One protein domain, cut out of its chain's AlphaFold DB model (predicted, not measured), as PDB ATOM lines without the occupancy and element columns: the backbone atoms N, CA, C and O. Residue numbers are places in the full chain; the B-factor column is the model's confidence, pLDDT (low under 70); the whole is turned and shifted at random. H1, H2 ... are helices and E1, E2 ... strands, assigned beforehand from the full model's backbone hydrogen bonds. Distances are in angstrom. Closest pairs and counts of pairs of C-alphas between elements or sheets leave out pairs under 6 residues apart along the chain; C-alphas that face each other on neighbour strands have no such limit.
ATOM      1  N   HIS A 111      32.773 -36.443 -33.533       76.44
ATOM      2  CA  HIS A 111      32.170 -35.589 -32.518       76.44
ATOM      3  C   HIS A 111      32.413 -34.120 -32.856       76.44
ATOM      4  O   HIS A 111      33.557 -33.679 -32.910       76.44
ATOM      5  N   HIS A 112      31.338 -33.353 -33.015       81.75
ATOM      6  CA  HIS A 112      31.404 -31.910 -33.236       81.75
ATOM      7  C   HIS A 112      30.831 -31.168 -32.036       81.75
ATOM      8  O   HIS A 112      29.806 -31.562 -31.484       81.75
ATOM      9  N   VAL A 113      31.482 -30.084 -31.626       87.25
ATOM     10  CA  VAL A 113      30.991 -29.210 -30.557       87.25
ATOM     11  C   VAL A 113      30.639 -27.869 -31.177       87.25
ATOM     12  O   VAL A 113      31.471 -27.266 -31.846       87.25
ATOM     13  N   VAL A 114      29.406 -27.419 -30.969       87.12
ATOM     14  CA  VAL A 114      28.894 -26.159 -31.509       87.12
ATOM     15  C   VAL A 114      28.268 -25.367 -30.371       87.12
ATOM     16  O   VAL A 114      27.450 -25.899 -29.622       87.12
ATOM     17  N   GLN A 115      28.643 -24.098 -30.243       86.88
ATOM     18  CA  GLN A 115      27.942 -23.159 -29.374       86.88
ATOM     19  C   GLN A 115      26.658 -22.713 -30.079       86.88
ATOM     20  O   GLN A 115      26.707 -22.224 -31.210       86.88
ATOM     21  N   ILE A 116      25.514 -22.903 -29.428       85.69
ATOM     22  CA  ILE A 116      24.215 -22.420 -29.892       85.69
ATOM     23  C   ILE A 116      23.618 -21.608 -28.748       85.69
ATOM     24  O   ILE A 116      23.251 -22.172 -27.720       85.69
ATOM     25  N   ASP A 117      23.562 -20.290 -28.930       83.62
ATOM     26  CA  ASP A 117      23.108 -19.331 -27.923       83.62
ATOM     27  C   ASP A 117      23.883 -19.492 -26.593       83.62
ATOM     28  O   ASP A 117      25.119 -19.440 -26.581       83.62
ATOM     29  N   ASP A 118      23.195 -19.713 -25.473       81.38
ATOM     30  CA  ASP A 118      23.777 -19.932 -24.141       81.38
ATOM     31  C   ASP A 118      24.211 -21.390 -23.885       81.38
ATOM     32  O   ASP A 118      24.789 -21.707 -22.836       81.38
ATOM     33  N   ALA A 119      23.989 -22.287 -24.849       84.44
ATOM     34  CA  ALA A 119      24.225 -23.713 -24.711       84.44
ATOM     35  C   ALA A 119      25.400 -24.223 -25.565       84.44
ATOM     36  O   ALA A 119      25.599 -23.848 -26.720       84.44
ATOM     37  N   VAL A 120      26.157 -25.171 -25.011       87.38
ATOM     38  CA  VAL A 120      27.165 -25.942 -25.752       87.38
ATOM     39  C   VAL A 120      26.521 -27.245 -26.215       87.38
ATOM     40  O   VAL A 120      26.125 -28.065 -25.384       87.38
ATOM     41  N   VAL A 121      26.454 -27.488 -27.521       88.19
ATOM     42  CA  VAL A 121      25.880 -28.717 -28.081       88.19
ATOM     43  C   VAL A 121      26.972 -29.623 -28.632       88.19
ATOM     44  O   VAL A 121      27.764 -29.237 -29.484       88.19
ATOM     45  N   ASN A 122      26.989 -30.863 -28.155       88.94
ATOM     46  CA  ASN A 122      27.818 -31.937 -28.676       88.94
ATOM     47  C   ASN A 122      27.003 -32.780 -29.667       88.94
ATOM     48  O   ASN A 122      26.049 -33.453 -29.268       88.94
ATOM     49  N   PHE A 123      27.426 -32.797 -30.925       88.00
ATOM     50  CA  PHE A 123      26.926 -33.676 -31.970       88.00
ATOM     51  C   PHE A 123      27.809 -34.918 -32.083       88.00
ATOM     52  O   PHE A 123      29.033 -34.801 -32.081       88.00
ATOM     53  N   GLY A 124      27.214 -36.106 -32.159       85.56
ATOM     54  CA  GLY A 124      27.940 -37.353 -32.407       85.56
ATOM     55  C   GLY A 124      27.394 -38.051 -33.639       85.56
ATOM     56  O   GLY A 124      26.228 -38.439 -33.640       85.56
ATOM     57  N   HIS A 125      28.216 -38.211 -34.671       82.50
ATOM     58  CA  HIS A 125      27.820 -38.910 -35.885       82.50
ATOM     59  C   HIS A 125      28.048 -40.416 -35.721       82.50
ATOM     60  O   HIS A 125      29.164 -40.854 -35.449       82.50
ATOM     61  N   TYR A 126      26.985 -41.202 -35.875       79.56
ATOM     62  CA  TYR A 126      27.036 -42.660 -35.845       79.56
ATOM     63  C   TYR A 126      26.591 -43.176 -37.207       79.56
ATOM     64  O   TYR A 126      25.399 -43.190 -37.512       79.56
ATOM     65  N   VAL A 127      27.576 -43.564 -38.015       66.31
ATOM     66  CA  VAL A 127      27.375 -44.127 -39.361       66.31
ATOM     67  C   VAL A 127      27.320 -45.661 -39.319       66.31
ATOM     68  O   VAL A 127      26.802 -46.284 -40.235       66.31
ATOM     69  N   ASN A 128      27.784 -46.286 -38.229       57.91
ATOM     70  CA  ASN A 128      27.895 -47.743 -38.147       57.91
ATOM     71  C   ASN A 128      26.571 -48.401 -37.720       57.91
ATOM     72  O   ASN A 128      26.064 -48.139 -36.625       57.91
ATOM     73  N   GLY A 129      26.063 -49.307 -38.564       57.12
ATOM     74  CA  GLY A 129      24.915 -50.185 -38.302       57.12
ATOM     75  C   GLY A 129      23.660 -49.865 -39.127       57.12
ATOM     76  O   GLY A 129      23.633 -48.934 -39.921       57.12
ATOM     77  N   SER A 130      22.584 -50.624 -38.897       56.69
ATOM     78  CA  SER A 130      21.288 -50.535 -39.603       56.69
ATOM     79  C   SER A 130      20.481 -49.251 -39.342       56.69
ATOM     80  O   SER A 130      19.319 -49.156 -39.727       56.69
ATOM     81  N   SER A 131      21.038 -48.268 -38.627       72.38
ATOM     82  CA  SER A 131      20.326 -47.036 -38.257       72.38
ATOM     83  C   SER A 131      21.282 -45.838 -38.100       72.38
ATOM     84  O   SER A 131      21.697 -45.528 -36.975       72.38
ATOM     85  N   PRO A 132      21.629 -45.148 -39.206       83.31
ATOM     86  CA  PRO A 132      22.458 -43.946 -39.164       83.31
ATOM     87  C   PRO A 132      21.765 -42.831 -38.371       83.31
ATOM     88  O   PRO A 132      20.556 -42.608 -38.503       83.31
ATOM     89  N   ARG A 133      22.526 -42.136 -37.520       88.25
ATOM     90  CA  ARG A 133      22.007 -41.018 -36.713       88.25
ATOM     91  C   ARG A 133      23.079 -40.014 -36.302       88.25
ATOM     92  O   ARG A 133      24.240 -40.365 -36.085       88.25
ATOM     93  N   ILE A 134      22.648 -38.780 -36.057       89.19
ATOM     94  CA  ILE A 134      23.429 -37.732 -35.400       89.19
ATOM     95  C   ILE A 134      22.834 -37.495 -34.008       89.19
ATOM     96  O   ILE A 134      21.723 -36.980 -33.866       89.19
ATOM     97  N   SER A 135      23.563 -37.880 -32.960       90.25
ATOM     98  CA  SER A 135      23.155 -37.608 -31.581       90.25
ATOM     99  C   SER A 135      23.355 -36.138 -31.237       90.25
ATOM    100  O   SER A 135      24.275 -35.502 -31.746       90.25
ATOM    101  N   ARG A 136      22.492 -35.595 -30.371       91.06
ATOM    102  CA  ARG A 136      22.474 -34.170 -30.017       91.06
ATOM    103  C   ARG A 136      22.409 -34.010 -28.499       91.06
ATOM    104  O   ARG A 136      21.367 -34.230 -27.882       91.06
ATOM    105  N   LEU A 137      23.537 -33.689 -27.868       90.50
ATOM    106  CA  LEU A 137      23.640 -33.519 -26.415       90.50
ATOM    107  C   LEU A 137      23.887 -32.056 -26.072       90.50
ATOM    108  O   LEU A 137      24.964 -31.529 -26.343       90.50
ATOM    109  N   VAL A 138      22.929 -31.433 -25.401       89.12
ATOM    110  CA  VAL A 138      23.010 -30.033 -25.003       89.12
ATOM    111  C   VAL A 138      23.572 -29.922 -23.591       89.12
ATOM    112  O   VAL A 138      23.226 -30.706 -22.702       89.12
ATOM    113  N   LYS A 139      24.459 -28.952 -23.382       88.00
ATOM    114  CA  LYS A 139      25.042 -28.592 -22.092       88.00
ATOM    115  C   LYS A 139      24.746 -27.122 -21.832       88.00
ATOM    116  O   LYS A 139      25.311 -26.252 -22.489       88.00
ATOM    117  N   VAL A 140      23.897 -26.860 -20.852       84.81
ATOM    118  CA  VAL A 140      23.598 -25.504 -20.387       84.81
ATOM    119  C   VAL A 140      24.379 -25.269 -19.108       84.81
ATOM    120  O   VAL A 140      24.428 -26.145 -18.239       84.81
ATOM    121  N   LYS A 141      25.042 -24.119 -19.013       79.81
ATOM    122  CA  LYS A 141      25.776 -23.740 -17.806       79.81
ATOM    123  C   LYS A 141      24.780 -23.561 -16.661       79.81
ATOM    124  O   LYS A 141      23.758 -22.910 -16.832       79.81
ATOM    125  N   THR A 142      25.075 -24.138 -15.505       79.31
ATOM    126  CA  THR A 142      24.238 -23.984 -14.311       79.31
ATOM    127  C   THR A 142      25.032 -23.441 -13.149       79.31
ATOM    128  O   THR A 142      26.268 -23.461 -13.145       79.31
ATOM    129  N   GLU A 143      24.298 -22.992 -12.136       76.44
ATOM    130  CA  GLU A 143      24.872 -22.740 -10.829       76.44
ATOM    131  C   GLU A 143      25.519 -24.012 -10.287       76.44
ATOM    132  O   GLU A 143      25.089 -25.147 -10.533       76.44
ATOM    133  N   ARG A 144      26.637 -23.798  -9.602       73.31
ATOM    134  CA  ARG A 144      27.428 -24.862  -9.011       73.31
ATOM    135  C   ARG A 144      26.717 -25.357  -7.762       73.31
ATOM    136  O   ARG A 144      26.426 -24.570  -6.868       73.31
ATOM    137  N   LEU A 145      26.519 -26.668  -7.664       73.94
ATOM    138  CA  LEU A 145      26.026 -27.254  -6.422       73.94
ATOM    139  C   LEU A 145      27.129 -27.217  -5.347       73.94
ATOM    140  O   LEU A 145      28.298 -27.432  -5.693       73.94
ATOM    141  N   PRO A 146      26.791 -27.017  -4.057       70.81
ATOM    142  CA  PRO A 146      27.776 -26.839  -2.981       70.81
ATOM    143  C   PRO A 146      28.827 -27.957  -2.891       70.81
ATOM    144  O   PRO A 146      29.978 -27.721  -2.537       70.81
ATOM    145  N   TRP A 147      28.450 -29.180  -3.269       68.94
ATOM    146  CA  TRP A 147      29.293 -30.375  -3.212       68.94
ATOM    147  C   TRP A 147      30.132 -30.625  -4.480       68.94
ATOM    148  O   TRP A 147      30.996 -31.506  -4.492       68.94
ATOM    149  N   GLN A 148      29.920 -29.881  -5.570       68.25
ATOM    150  CA  GLN A 148      30.698 -30.060  -6.798       68.25
ATOM    151  C   GLN A 148      32.061 -29.377  -6.670       68.25
ATOM    152  O   GLN A 148      32.135 -28.206  -6.318       68.25
ATOM    153  N   ARG A 149      33.156 -30.079  -6.997       65.94
ATOM    154  CA  ARG A 149      34.523 -29.509  -7.007       65.94
ATOM    155  C   ARG A 149      34.863 -28.743  -8.294       65.94
ATOM    156  O   ARG A 149      35.816 -27.970  -8.313       65.94
ATOM    157  N   ALA A 150      34.109 -28.957  -9.373       69.81
ATOM    158  CA  ALA A 150      34.345 -28.307 -10.660       69.81
ATOM    159  C   ALA A 150      33.988 -26.810 -10.612       69.81
ATOM    160  O   ALA A 150      32.971 -26.430 -10.037       69.81
ATOM    161  N   ARG A 151      34.801 -25.960 -11.262       66.00
ATOM    162  CA  ARG A 151      34.566 -24.503 -11.340       66.00
ATOM    163  C   ARG A 151      33.338 -24.124 -12.178       66.00
ATOM    164  O   ARG A 151      32.813 -23.033 -12.006       66.00
ATOM    165  N   ILE A 152      32.894 -25.004 -13.076       68.88
ATOM    166  CA  ILE A 152      31.750 -24.775 -13.964       68.88
ATOM    167  C   ILE A 152      30.856 -26.015 -13.916       68.88
ATOM    168  O   ILE A 152      31.319 -27.122 -14.203       68.88
ATOM    169  N   ALA A 153      29.591 -25.822 -13.548       74.50
ATOM    170  CA  ALA A 153      28.569 -26.856 -13.594       74.50
ATOM    171  C   ALA A 153      27.781 -26.756 -14.905       74.50
ATOM    172  O   ALA A 153      27.552 -25.667 -15.432       74.50
ATOM    173  N   PHE A 154      27.393 -27.909 -15.443       79.19
ATOM    174  CA  PHE A 154      26.562 -27.991 -16.637       79.19
ATOM    175  C   PHE A 154      25.403 -28.944 -16.380       79.19
ATOM    176  O   PHE A 154      25.638 -30.113 -16.048       79.19
ATOM    177  N   ARG A 155      24.174 -28.497 -16.635       80.44
ATOM    178  CA  ARG A 155      23.034 -29.398 -16.822       80.44
ATOM    179  C   ARG A 155      23.097 -29.929 -18.240       80.44
ATOM    180  O   ARG A 155      23.285 -29.180 -19.198       80.44
ATOM    181  N   ARG A 156      22.976 -31.245 -18.369       84.44
ATOM    182  CA  ARG A 156      23.005 -31.928 -19.659       84.44
ATOM    183  C   ARG A 156      21.626 -32.481 -19.952       84.44
ATOM    184  O   ARG A 156      21.073 -33.175 -19.107       84.44
ATOM    185  N   TYR A 157      21.117 -32.235 -21.147       85.06
ATOM    186  CA  TYR A 157      19.922 -32.905 -21.646       85.06
ATOM    187  C   TYR A 157      20.161 -33.376 -23.073       85.06
ATOM    188  O   TYR A 157      20.927 -32.785 -23.836       85.06
ATOM    189  N   LYS A 158      19.563 -34.517 -23.406       86.75
ATOM    190  CA  LYS A 158      19.682 -35.120 -24.729       86.75
ATOM    191  C   LYS A 158      18.459 -34.713 -25.546       86.75
ATOM    192  O   LYS A 158      17.342 -34.961 -25.106       86.75
ATOM    193  N   LEU A 159      18.686 -34.126 -26.717       89.44
ATOM    194  CA  LEU A 159      17.634 -33.920 -27.709       89.44
ATOM    195  C   LEU A 159      17.414 -35.210 -28.518       89.44
ATOM    196  O   LEU A 159      18.319 -36.054 -28.566       89.44
ATOM    197  N   PRO A 160      16.241 -35.379 -29.157       89.38
ATOM    198  CA  PRO A 160      15.996 -36.494 -30.066       89.38
ATOM    199  C   PRO A 160      17.119 -36.624 -31.096       89.38
ATOM    200  O   PRO A 160      17.613 -35.618 -31.611       89.38
ATOM    201  N   ASP A 161      17.546 -37.853 -31.375       91.06
ATOM    202  CA  ASP A 161      18.595 -38.089 -32.367       91.06
ATOM    203  C   ASP A 161      18.093 -37.640 -33.746       91.06
ATOM    204  O   ASP A 161      16.955 -37.919 -34.119       91.06
ATOM    205  N   PHE A 162      18.934 -36.935 -34.499       91.25
ATOM    206  CA  PHE A 162      18.609 -36.547 -35.864       91.25
ATOM    207  C   PHE A 162      18.872 -37.746 -36.776       91.25
ATOM    208  O   PHE A 162      20.005 -38.216 -36.870       91.25
ATOM    209  N   THR A 163      17.816 -38.281 -37.380       91.88
ATOM    210  CA  THR A 163      17.834 -39.465 -38.255       91.88
ATOM    211  C   THR A 163      17.443 -39.070 -39.681       91.88
ATOM    212  O   THR A 163      16.858 -37.998 -39.856       91.88
ATOM    213  N   PRO A 164      17.691 -39.915 -40.700       89.38
ATOM    214  CA  PRO A 164      17.228 -39.640 -42.062       89.38
ATOM    215  C   PRO A 164      15.715 -39.397 -42.150       89.38
ATOM    216  O   PRO A 164      15.293 -38.411 -42.737       89.38
ATOM    217  N   ALA A 165      14.909 -40.220 -41.470       89.81
ATOM    218  CA  ALA A 165      13.452 -40.058 -41.433       89.81
ATOM    219  C   ALA A 165      13.023 -38.735 -40.774       89.81
ATOM    220  O   ALA A 165      12.088 -38.080 -41.225       89.81
ATOM    221  N   MET A 166      13.721 -38.305 -39.714       91.06
ATOM    222  CA  MET A 166      13.453 -37.007 -39.094       91.06
ATOM    223  C   MET A 166      13.833 -35.863 -40.036       91.06
ATOM    224  O   MET A 166      13.073 -34.912 -40.158       91.06
ATOM    225  N   ALA A 167      14.987 -35.968 -40.702       90.94
ATOM    226  CA  ALA A 167      15.473 -34.992 -41.671       90.94
ATOM    227  C   ALA A 167      14.465 -34.785 -42.812       90.94
ATOM    228  O   ALA A 167      14.125 -33.646 -43.125       90.94
ATOM    229  N   GLU A 168      13.910 -35.874 -43.343       92.19
ATOM    230  CA  GLU A 168      12.838 -35.846 -44.339       92.19
ATOM    231  C   GLU A 168      11.565 -35.177 -43.799       92.19
ATOM    232  O   GLU A 168      11.052 -34.240 -44.415       92.19
ATOM    233  N   ALA A 169      11.109 -35.570 -42.604       91.12
ATOM    234  CA  ALA A 169       9.908 -35.011 -41.981       91.12
ATOM    235  C   ALA A 169      10.002 -33.494 -41.740       91.12
ATOM    236  O   ALA A 169       9.023 -32.773 -41.938       91.12
ATOM    237  N   VAL A 170      11.177 -32.992 -41.343       92.38
ATOM    238  CA  VAL A 170      11.408 -31.553 -41.118       92.38
ATOM    239  C   VAL A 170      11.965 -30.819 -42.343       92.38
ATOM    240  O   VAL A 170      12.300 -29.639 -42.240       92.38
ATOM    241  N   ARG A 171      12.063 -31.490 -43.500       94.25
ATOM    242  CA  ARG A 171      12.609 -30.954 -44.763       94.25
ATOM    243  C   ARG A 171      14.008 -30.337 -44.619       94.25
ATOM    244  O   ARG A 171      14.305 -29.292 -45.196       94.25
ATOM    245  N   LEU A 172      14.879 -30.989 -43.849       91.69
ATOM    246  CA  LEU A 172      16.288 -30.623 -43.697       91.69
ATOM    247  C   LEU A 172      17.191 -31.708 -44.298       91.69
ATOM    248  O   LEU A 172      16.861 -32.888 -44.226       91.69
ATOM    249  N   PRO A 173      18.369 -31.359 -44.843       89.38
ATOM    250  CA  PRO A 173      19.318 -32.363 -45.306       89.38
ATOM    251  C   PRO A 173      19.884 -33.147 -44.115       89.38
ATOM    252  O   PRO A 173      20.256 -32.548 -43.099       89.38
ATOM    253  N   TYR A 174      20.019 -34.471 -44.252       88.94
ATOM    254  CA  TYR A 174      20.664 -35.327 -43.248       88.94
ATOM    255  C   TYR A 174      22.184 -35.072 -43.200       88.94
ATOM    256  O   TYR A 174      23.003 -35.815 -43.731       88.94
ATOM    257  N   THR A 175      22.560 -33.949 -42.594       89.25
ATOM    258  CA  THR A 175      23.928 -33.438 -42.460       89.25
ATOM    259  C   THR A 175      24.105 -32.786 -41.090       89.25
ATOM    260  O   THR A 175      23.127 -32.493 -40.396       89.25
ATOM    261  N   LEU A 176      25.349 -32.485 -40.700       87.62
ATOM    262  CA  LEU A 176      25.621 -31.717 -39.479       87.62
ATOM    263  C   LEU A 176      24.948 -30.334 -39.506       87.62
ATOM    264  O   LEU A 176      24.395 -29.906 -38.497       87.62
ATOM    265  N   ALA A 177      24.943 -29.651 -40.655       88.06
ATOM    266  CA  ALA A 177      24.294 -28.347 -40.807       88.06
ATOM    267  C   ALA A 177      22.770 -28.434 -40.601       88.06
ATOM    268  O   ALA A 177      22.186 -27.597 -39.905       88.06
ATOM    269  N   GLY A 178      22.136 -29.487 -41.133       87.06
ATOM    270  CA  GLY A 178      20.728 -29.792 -40.869       87.06
ATOM    271  C   GLY A 178      20.469 -30.056 -39.384       87.06
ATOM    272  O   GLY A 178      19.581 -29.444 -38.791       87.06
ATOM    273  N   ALA A 179      21.314 -30.867 -38.741       89.69
ATOM    274  CA  ALA A 179      21.210 -31.164 -37.311       89.69
ATOM    275  C   ALA A 179      21.363 -29.911 -36.428       89.69
ATOM    276  O   ALA A 179      20.642 -29.754 -35.439       89.69
ATOM    277  N   VAL A 180      22.279 -28.999 -36.775       90.50
ATOM    278  CA  VAL A 180      22.455 -27.711 -36.085       90.50
ATOM    279  C   VAL A 180      21.215 -26.836 -36.251       90.50
ATOM    280  O   VAL A 180      20.757 -26.250 -35.273       90.50
ATOM    281  N   THR A 181      20.643 -26.780 -37.454       92.19
ATOM    282  CA  THR A 181      19.436 -25.988 -37.739       92.19
ATOM    283  C   THR A 181      18.242 -26.488 -36.932       92.19
ATOM    284  O   THR A 181      17.618 -25.697 -36.228       92.19
ATOM    285  N   LEU A 182      18.008 -27.803 -36.926       92.69
ATOM    286  CA  LEU A 182      16.974 -28.425 -36.098       92.69
ATOM    287  C   LEU A 182      17.211 -28.183 -34.599       92.69
ATOM    288  O   LEU A 182      16.292 -27.961 -33.824       92.69
ATOM    289  N   THR A 183      18.469 -28.198 -34.160       91.25
ATOM    290  CA  THR A 183      18.785 -27.922 -32.752       91.25
ATOM    291  C   THR A 183      18.495 -26.475 -32.379       91.25
ATOM    292  O   THR A 183      17.962 -26.221 -31.306       91.25
ATOM    293  N   LYS A 184      18.796 -25.520 -33.265       91.12
ATOM    294  CA  LYS A 184      18.443 -24.111 -33.061       91.12
ATOM    295  C   LYS A 184      16.932 -23.934 -32.934       91.12
ATOM    296  O   LYS A 184      16.495 -23.170 -32.080       91.12
ATOM    297  N   THR A 185      16.135 -24.627 -33.748       88.88
ATOM    298  CA  THR A 185      14.669 -24.566 -33.638       88.88
ATOM    299  C   THR A 185      14.176 -25.200 -32.338       88.88
ATOM    300  O   THR A 185      13.372 -24.582 -31.643       88.88
ATOM    301  N   ASP A 186      14.721 -26.359 -31.956       88.00
ATOM    302  CA  ASP A 186      14.351 -27.068 -30.721       88.00
ATOM    303  C   ASP A 186      14.681 -26.247 -29.460       88.00
ATOM    304  O   ASP A 186      13.910 -26.230 -28.504       88.00
ATOM    305  N   LEU A 187      15.816 -25.538 -29.454       85.88
ATOM    306  CA  LEU A 187      16.231 -24.689 -28.330       85.88
ATOM    307  C   LEU A 187      15.418 -23.390 -28.241       85.88
ATOM    308  O   LEU A 187      15.098 -22.940 -27.140       85.88
ATOM    309  N   LYS A 188      15.034 -22.812 -29.385       82.38
ATOM    310  CA  LYS A 188      14.182 -21.612 -29.444       82.38
ATOM    311  C   LYS A 188      12.735 -21.881 -29.045       82.38
ATOM    312  O   LYS A 188      12.094 -20.989 -28.500       82.38
ATOM    313  N   ALA A 189      12.230 -23.096 -29.253       76.44
ATOM    314  CA  ALA A 189      10.858 -23.490 -28.915       76.44
ATOM    315  C   ALA A 189      10.564 -23.569 -27.393       76.44
ATOM    316  O   ALA A 189       9.513 -24.070 -27.001       76.44
ATOM    317  N   LYS A 190      11.452 -23.021 -26.541       57.78
ATOM    318  CA  LYS A 190      11.631 -23.312 -25.107       57.78
ATOM    319  C   LYS A 190      11.980 -24.786 -24.870       57.78
ATOM    320  O   LYS A 190      11.419 -25.669 -25.515       57.78
TER     321      LYS A 190
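What this domain is: This is residues 111 to 190 of the 318 residues of an uncharacterized protein of Burkholderiaceae bacterium (UniProt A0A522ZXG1). A strongly twisted sheet of four antiparallel strands forms a slab, with the helix H2 packed over one face and the other face bare. The short helix H1 follows E4 at one end of the long axis, and the link between E3 and E4, residues 143 to 152, makes the other end. The printed part has 80 residues, with named elements in the order E1, E2, E3, E4, H1, H2; the sheet's order is E1 - E2 - E3 - E4, a meander, each strand the antiparallel neighbour of the one before. The class is mixed, helices and strands; the whole is flat, with spans of 44 by 28 by 15 A, and only just loose, close to compact, with a radius of gyration of the C-alphas of 14.3 A.

Where its parts are: E1 is residues 111 to 116, from C-alpha 111 at (32.170, -35.589, -32.518), 15.6 A long. E2 is residues 119 to 126, 22.2 A. E3, residues 133 to 142, measures 28.2 A from first to last C-alpha, and E4, residues 153 to 162, measures 26.3 A, ending with C-alpha 162 at (18.609, -36.547, -35.864). H1 is residues 164 to 169, 8.7 A. H2 is residues 176 to 188, 18.3 A, ending with C-alpha 188 at (14.182, -21.612, -29.444).

How they stand to each other: E1 and E4 are the edge strands and are apart. E1 and E2 form a hairpin at 152 degrees, with N 114 and O 121 2.9 A apart, within hydrogen-bond range. E2 and E3 form a hairpin at 159 degrees, with N 122 and O 137 at 2.8 A. E3 and E4 form a hairpin at 157 degrees, with N 138 and O 157 at 2.9 A. H2 is on one face of the sheet, which gives two layers, a helix layer and a strand layer, with 39 pairs of C-alphas within 10 A. Its closest C-alphas to E4 are Ala 179 and Phe 162, 6.2 A, and to E3 Ala 179 and Ile 134, 7.2 A. H1 only grazes the sheet, with its residues 164 to 166. H1 and H2 are close but not clearly touching, the closest C-alphas being those of Ala 167 and Gly 178, 7.4 A; they run the same way at a steep tilt of 50 degrees. In H1 and H2 every O i to N i+4 pair is within hydrogen-bond range.

The domain as a whole: The two C-alphas farthest apart are those of Pro 146 and Glu 168, 44.9 A. The printed part has no cut and no long link. Mean pLDDT of the printed part is 83.1; residues 127 to 130, 147 to 152 and 190 are under 70.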